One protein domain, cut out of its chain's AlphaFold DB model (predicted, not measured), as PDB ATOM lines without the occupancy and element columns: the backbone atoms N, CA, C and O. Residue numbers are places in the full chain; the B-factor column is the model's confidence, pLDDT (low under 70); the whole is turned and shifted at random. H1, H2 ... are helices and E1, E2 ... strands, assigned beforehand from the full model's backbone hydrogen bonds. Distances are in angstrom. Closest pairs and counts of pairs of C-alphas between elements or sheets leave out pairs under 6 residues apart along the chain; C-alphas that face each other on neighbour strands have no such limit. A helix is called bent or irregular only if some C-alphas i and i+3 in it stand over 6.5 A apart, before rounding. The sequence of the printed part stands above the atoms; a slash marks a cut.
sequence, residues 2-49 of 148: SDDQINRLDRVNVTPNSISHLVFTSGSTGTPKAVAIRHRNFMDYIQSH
ATOM      1  N   SER A   2     -23.009 -49.528  21.311       83.94
ATOM      2  CA  SER A   2     -23.537 -50.891  21.463       83.94
ATOM      3  C   SER A   2     -22.393 -51.892  21.627       83.94
ATOM      4  O   SER A   2     -21.274 -51.624  21.181       83.94
ATOM      5  N   ASP A   3     -22.674 -53.055  22.211       80.56
ATOM      6  CA  ASP A   3     -21.694 -54.141  22.354       80.56
ATOM      7  C   ASP A   3     -21.113 -54.557  20.991       80.56
ATOM      8  O   ASP A   3     -19.913 -54.779  20.856       80.56
ATOM      9  N   ASP A   4     -21.925 -54.513  19.932       80.81
ATOM     10  CA  ASP A   4     -21.480 -54.737  18.553       80.81
ATOM     11  C   ASP A   4     -20.455 -53.709  18.058       80.81
ATOM     12  O   ASP A   4     -19.587 -54.039  17.250       80.81
ATOM     13  N   GLN A   5     -20.547 -52.450  18.498       79.19
ATOM     14  CA  GLN A   5     -19.550 -51.433  18.156       79.19
ATOM     15  C   GLN A   5     -18.239 -51.654  18.913       79.19
ATOM     16  O   GLN A   5     -17.181 -51.423  18.334       79.19
ATOM     17  N   ILE A   6     -18.301 -52.121  20.163       78.38
ATOM     18  CA  ILE A   6     -17.118 -52.445  20.973       78.38
ATOM     19  C   ILE A   6     -16.399 -53.661  20.382       78.38
ATOM     20  O   ILE A   6     -15.213 -53.576  20.088       78.38
ATOM     21  N   ASN A   7     -17.129 -54.733  20.063       80.44
ATOM     22  CA  ASN A   7     -16.574 -55.954  19.464       80.44
ATOM     23  C   ASN A   7     -15.925 -55.727  18.083       80.44
ATOM     24  O   ASN A   7     -15.117 -56.529  17.614       80.44
ATOM     25  N   ARG A   8     -16.278 -54.638  17.384       80.31
ATOM     26  CA  ARG A   8     -15.615 -54.242  16.129       80.31
ATOM     27  C   ARG A   8     -14.241 -53.612  16.357       80.31
ATOM     28  O   ARG A   8     -13.429 -53.658  15.436       80.31
ATOM     29  N   LEU A   9     -13.973 -53.048  17.538       78.38
ATOM     30  CA  LEU A   9     -12.674 -52.451  17.864       78.38
ATOM     31  C   LEU A   9     -11.564 -53.505  17.907       78.38
ATOM     32  O   LEU A   9     -10.468 -53.229  17.429       78.38
ATOM     33  N   ASP A  10     -11.872 -54.730  18.339       77.94
ATOM     34  CA  ASP A  10     -10.920 -55.854  18.378       77.94
ATOM     35  C   ASP A  10     -10.387 -56.242  16.989       77.94
ATOM     36  O   ASP A  10      -9.363 -56.909  16.860       77.94
ATOM     37  N   ARG A  11     -11.078 -55.820  15.922       82.75
ATOM     38  CA  ARG A  11     -10.689 -56.072  14.526       82.75
ATOM     39  C   ARG A  11      -9.889 -54.924  13.912       82.75
ATOM     40  O   ARG A  11      -9.462 -55.030  12.761       82.75
ATOM     41  N   VAL A  12      -9.707 -53.818  14.632       87.75
ATOM     42  CA  VAL A  12      -8.940 -52.670  14.146       87.75
ATOM     43  C   VAL A  12      -7.456 -52.957  14.330       87.75
ATOM     44  O   VAL A  12      -6.951 -53.030  15.446       87.75
ATOM     45  N   ASN A  13      -6.730 -53.076  13.219       91.19
ATOM     46  CA  ASN A  13      -5.277 -53.176  13.261       91.19
ATOM     47  C   ASN A  13      -4.659 -51.796  13.554       91.19
ATOM     48  O   ASN A  13      -4.582 -50.934  12.673       91.19
ATOM     49  N   VAL A  14      -4.228 -51.581  14.796       92.94
ATOM     50  CA  VAL A  14      -3.533 -50.359  15.219       92.94
ATOM     51  C   VAL A  14      -2.028 -50.577  15.113       92.94
ATOM     52  O   VAL A  14      -1.465 -51.468  15.741       92.94
ATOM     53  N   THR A  15      -1.358 -49.729  14.335       96.12
ATOM     54  CA  THR A  15       0.102 -49.744  14.184       96.12
ATOM     55  C   THR A  15       0.699 -48.455  14.755       96.12
ATOM     56  O   THR A  15      -0.014 -47.454  14.870       96.12
ATOM     57  N   PRO A  16       2.018 -48.387  15.020       97.44
ATOM     58  CA  PRO A  16       2.666 -47.133  15.417       97.44
ATOM     59  C   PRO A  16       2.487 -45.984  14.405       97.44
ATOM     60  O   PRO A  16       2.597 -44.810  14.760       97.44
ATOM     61  N   ASN A  17       2.194 -46.305  13.140       97.38
ATOM     62  CA  ASN A  17       1.925 -45.328  12.089       97.38
ATOM     63  C   ASN A  17       0.450 -44.903  12.025       97.38
ATOM     64  O   ASN A  17       0.145 -43.947  11.314       97.38
ATOM     65  N   SER A  18      -0.467 -45.563  12.731       97.00
ATOM     66  CA  SER A  18      -1.874 -45.159  12.777       97.00
ATOM     67  C   SER A  18      -2.022 -43.785  13.446       97.00
ATOM     68  O   SER A  18      -1.242 -43.421  14.333       97.00
ATOM     69  N   ILE A  19      -3.003 -42.998  12.993       96.81
ATOM     70  CA  ILE A  19      -3.346 -41.719  13.629       96.81
ATOM     71  C   ILE A  19      -3.924 -42.026  15.011       96.81
ATOM     72  O   ILE A  19      -4.856 -42.815  15.122       96.81
ATOM     73  N   SER A  20      -3.359 -41.396  16.039       94.38
ATOM     74  CA  SER A  20      -3.818 -41.492  17.423       94.38
ATOM     75  C   SER A  20      -4.879 -40.435  17.717       94.38
ATOM     76  O   SER A  20      -5.928 -40.755  18.268       94.38
ATOM     77  N   HIS A  21      -4.618 -39.181  17.347       94.38
ATOM     78  CA  HIS A  21      -5.529 -38.068  17.598       94.38
ATOM     79  C   HIS A  21      -5.290 -36.913  16.620       94.38
ATOM     80  O   HIS A  21      -4.252 -36.826  15.956       94.38
ATOM     81  N   LEU A  22      -6.288 -36.033  16.528       95.38
ATOM     82  CA  LEU A  22      -6.236 -34.794  15.760       95.38
ATOM     83  C   LEU A  22      -6.301 -33.611  16.719       95.38
ATOM     84  O   LEU A  22      -7.190 -33.555  17.567       95.38
ATOM     85  N   VAL A  23      -5.405 -32.646  16.536       93.19
ATOM     86  CA  VAL A  23      -5.441 -31.374  17.264       93.19
ATOM     87  C   VAL A  23      -5.816 -30.283  16.276       93.19
ATOM     88  O   VAL A  23      -5.130 -30.080  15.274       93.19
ATOM     89  N   PHE A  24      -6.932 -29.604  16.531       93.06
ATOM     90  CA  PHE A  24      -7.381 -28.497  15.694       93.06
ATOM     91  C   PHE A  24      -6.809 -27.182  16.210       93.06
ATOM     92  O   PHE A  24      -6.950 -26.852  17.385       93.06
ATOM     93  N   THR A  25      -6.202 -26.408  15.316       90.00
ATOM     94  CA  THR A  25      -5.644 -25.089  15.628       90.00
ATOM     95  C   THR A  25      -6.288 -24.014  14.764       90.00
ATOM     96  O   THR A  25      -6.800 -24.296  13.675       90.00
ATOM     97  N   SER A  26      -6.243 -22.757  15.216       87.38
ATOM     98  CA  SER A  26      -6.670 -21.626  14.389       87.38
ATOM     99  C   SER A  26      -5.828 -21.567  13.109       87.38
ATOM    100  O   SER A  26      -4.598 -21.619  13.140       87.38
ATOM    101  N   GLY A  27      -6.497 -21.508  11.959       80.44
ATOM    102  CA  GLY A  27      -5.846 -21.269  10.676       80.44
ATOM    103  C   GLY A  27      -5.798 -19.776  10.375       80.44
ATOM    104  O   GLY A  27      -6.754 -19.054  10.648       80.44
ATOM    105  N   SER A  28      -4.715 -19.313   9.750       79.50
ATOM    106  CA  SER A  28      -4.574 -17.920   9.295       79.50
ATOM    107  C   SER A  28      -5.656 -17.486   8.295       79.50
ATOM    108  O   SER A  28      -5.896 -16.297   8.134       79.50
ATOM    109  N   THR A  29      -6.324 -18.441   7.646       84.50
ATOM    110  CA  THR A  29      -7.415 -18.222   6.685       84.50
ATOM    111  C   THR A  29      -8.806 -18.228   7.332       84.50
ATOM    112  O   THR A  29      -9.803 -18.217   6.620       84.50
ATOM    113  N   GLY A  30      -8.900 -18.311   8.666       86.94
ATOM    114  CA  GLY A  30     -10.166 -18.399   9.409       86.94
ATOM    115  C   GLY A  30     -10.749 -19.814   9.518       86.94
ATOM    116  O   GLY A  30     -11.574 -20.070  10.391       86.94
ATOM    117  N   THR A  31     -10.285 -20.765   8.704       88.00
ATOM    118  CA  THR A  31     -10.668 -22.182   8.804       88.00
ATOM    119  C   THR A  31      -9.674 -22.945   9.686       88.00
ATOM    120  O   THR A  31      -8.472 -22.892   9.406       88.00
ATOM    121  N   PRO A  32     -10.123 -23.669  10.730       91.12
ATOM    122  CA  PRO A  32      -9.238 -24.489  11.550       91.12
ATOM    123  C   PRO A  32      -8.490 -25.549  10.736       91.12
ATOM    124  O   PRO A  32      -9.057 -26.168   9.835       91.12
ATOM    125  N   LYS A  33      -7.221 -25.782  11.076       93.12
ATOM    126  CA  LYS A  33      -6.400 -26.847  10.482       93.12
ATOM    127  C   LYS A  33      -6.266 -27.993  11.478       93.12
ATOM    128  O   LYS A  33      -6.028 -27.746  12.657       93.12
ATOM    129  N   ALA A  34      -6.402 -29.227  10.999       94.19
ATOM    130  CA  ALA A  34      -6.179 -30.422  11.803       94.19
ATOM    131  C   ALA A  34      -4.723 -30.878  11.680       94.19
ATOM    132  O   ALA A  34      -4.238 -31.141  10.578       94.19
ATOM    133  N   VAL A  35      -4.043 -31.012  12.813       94.94
ATOM    134  CA  VAL A  35      -2.734 -31.659  12.899       94.94
ATOM    135  C   VAL A  35      -2.955 -33.122  13.264       94.94
ATOM    136  O   VAL A  35      -3.505 -33.422  14.322       94.94
ATOM    137  N   ALA A  36      -2.547 -34.033  12.380       97.00
ATOM    138  CA  ALA A  36      -2.669 -35.469  12.604       97.00
ATOM    139  C   ALA A  36      -1.446 -36.024  13.337       97.00
ATOM    140  O   ALA A  36      -0.351 -36.078  12.774       97.00
ATOM    141  N   ILE A  37      -1.647 -36.478  14.574       97.06
ATOM    142  CA  ILE A  37      -0.595 -37.059  15.410       97.06
ATOM    143  C   ILE A  37      -0.686 -38.583  15.348       97.06
ATOM    144  O   ILE A  37      -1.745 -39.167  15.577       97.06
ATOM    145  N   ARG A  38       0.428 -39.248  15.026       97.69
ATOM    146  CA  ARG A  38       0.520 -40.719  14.991       97.69
ATOM    147  C   ARG A  38       0.987 -41.267  16.337       97.69
ATOM    148  O   ARG A  38       1.715 -40.583  17.054       97.69
ATOM    149  N   HIS A  39       0.635 -42.518  16.635       96.69
ATOM    150  CA  HIS A  39       1.037 -43.191  17.878       96.69
ATOM    151  C   HIS A  39       2.544 -43.104  18.144       96.69
ATOM    152  O   HIS A  39       2.931 -42.720  19.240       96.69
ATOM    153  N   ARG A  40       3.394 -43.382  17.143       97.38
ATOM    154  CA  ARG A  40       4.859 -43.300  17.298       97.38
ATOM    155  C   ARG A  40       5.327 -41.912  17.741       97.38
ATOM    156  O   ARG A  40       6.062 -41.799  18.705       97.38
ATOM    157  N   ASN A  41       4.825 -40.853  17.093       96.69
ATOM    158  CA  ASN A  41       5.254 -39.484  17.376       96.69
ATOM    159  C   ASN A  41       4.886 -39.084  18.800       96.69
ATOM    160  O   ASN A  41       5.679 -38.466  19.502       96.69
ATOM    161  N   PHE A  42       3.678 -39.458  19.210       96.44
ATOM    162  CA  PHE A  42       3.196 -39.165  20.542       96.44
ATOM    163  C   PHE A  42       3.949 -39.966  21.606       96.44
ATOM    164  O   PHE A  42       4.390 -39.389  22.590       96.44
ATOM    165  N   MET A  43       4.162 -41.267  21.402       94.94
ATOM    166  CA  MET A  43       4.872 -42.093  22.380       94.94
ATOM    167  C   MET A  43       6.343 -41.702  22.523       94.94
ATOM    168  O   MET A  43       6.829 -41.668  23.651       94.94
ATOM    169  N   ASP A  44       7.023 -41.338  21.432       95.88
ATOM    170  CA  ASP A  44       8.393 -40.813  21.489       95.88
ATOM    171  C   ASP A  44       8.449 -39.523  22.332       95.88
ATOM    172  O   ASP A  44       9.317 -39.364  23.191       95.88
ATOM    173  N   TYR A  45       7.472 -38.623  22.153       94.94
ATOM    174  CA  TYR A  45       7.342 -37.412  22.968       94.94
ATOM    175  C   TYR A  45       7.064 -37.731  24.444       94.94
ATOM    176  O   TYR A  45       7.747 -37.214  25.332       94.94
ATOM    177  N   ILE A  46       6.123 -38.631  24.735       95.00
ATOM    178  CA  ILE A  46       5.801 -39.050  26.105       95.00
ATOM    179  C   ILE A  46       7.013 -39.680  26.804       95.00
ATOM    180  O   ILE A  46       7.275 -39.393  27.972       95.00
ATOM    181  N   GLN A  47       7.818 -40.476  26.098       92.00
ATOM    182  CA  GLN A  47       9.029 -41.078  26.663       92.00
ATOM    183  C   GLN A  47      10.115 -40.054  27.023       92.00
ATOM    184  O   GLN A  47      10.955 -40.352  27.873       92.00
ATOM    185  N   SER A  48      10.085 -38.848  26.449       92.06
ATOM    186  CA  SER A  48      11.018 -37.773  26.819       92.06
ATOM    187  C   SER A  48      10.742 -37.160  28.202       92.06
ATOM    188  O   SER A  48      11.600 -36.470  28.751       92.06
ATOM    189  N   HIS A  49       9.577 -37.438  28.798       91.88
ATOM    190  CA  HIS A  49       9.206 -36.921  30.113       91.88
ATOM    191  C   HIS A  49       9.921 -37.675  31.238       91.88
ATOM    192  O   HIS A  49      10.043 -38.905  31.216       91.88
TER     193      HIS A  49
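Overview. This is residues 2 to 49 of the 148 residues of a protein of Rotaria sp. Silwood2 (UniProt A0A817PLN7). A two-stranded hairpin, E1 and E2, has a small helix, H2, following directly from the end of E2, while a second small helix, H1, sticks out on its own at the far end of an arm made by residues 2 to 13. There is no packed core: the hairpin is a narrow ribbon, its loop of residues 26 to 32 lies at the end away from H2, and the last part of H2 and the residues after it, 44 to 49, stand free as well. The printed part has 48 residues with two named helices and two named strands, in the order H1, E1, E2, H2, and the sheet, in the order E1 - E2, is antiparallel. The class is mixed, helices and strands, with 16 residues in helices and 13 in strands. The whole is extended, with a radius of gyration of the C-alphas of 15.0 A, and it is flat, spanning 41 by 30 by 17 A.

Along the chain. The sheet begins with E1, residues 19 to 25, the longest strand by residues, which measures 16.9 A from first to last C-alpha. C-alpha 19 is at (-3.346, -41.719, 13.629) and C-alpha 25 at (-5.644, -25.089, 15.628), and the change is mostly in y. E2, residues 33 to 38, runs back over 16.1 A, from C-alpha 33 at (-6.400, -26.847, 10.482) to C-alpha 38 at (0.520, -40.719, 14.991). H2, residues 39 to 47, is the longest helix by residues and measures 12.1 A; its last C-alpha, that of Gln 47, is at (9.029, -41.078, 26.663). H1, residues 3 to 9, measures 10.2 A and begins at C-alpha 3, at (-21.694, -54.141, 22.354). Neither helix is bent or irregular.

Arrangement. E1 and E2 are antiparallel neighbours and form a hairpin, with an angle of 154 degrees between their N-to-C directions. Among the C-alphas that face each other are those of Ile 19 and Arg 38, 4.2 A apart, at one end of the pair, and those of Thr 25 and Lys 33, 5.5 A apart, at the other. Backbone atoms within hydrogen-bond range across the pair include N 35 and O 23, at 2.8 A, and N 25 and O 33, at 3.0 A. The link from E2 to H2 is tight, with 0 residues between them. The closest C-alphas of E1 and H2 are those of Ser 20 and His 39, 5.2 A apart, and the two elements have 2 pairs of C-alphas within 8 A. Their centres are 13.6 A apart. H1 is apart from E2 and apart from H2. In H2 every O i to N i+4 pair is within hydrogen-bond range, and in H1 2 of 3 are.

Size, cuts and confidence. The two C-alphas farthest apart are those of Asp 3 and Ser 28, at 42.1 A, one in H1 and the other in the link between the two strands. The C-alphas of Ser 2 and His 49, the first and last printed, are 36.6 A apart. Without the stretches that stand free, the body has 30 residues, spans 33 by 13 by 9 A and has a radius of gyration of 11.3 A. The printed part, residues 2 to 49, has no cut. No link is long: those from H1 to E1, with 9 residues, and from E1 to E2, with 7 residues, are short. The mean pLDDT of the printed part is 90.3, and no printed residue is under 70; H1 has a mean of 80, and E2 and H2 each have a mean of 96.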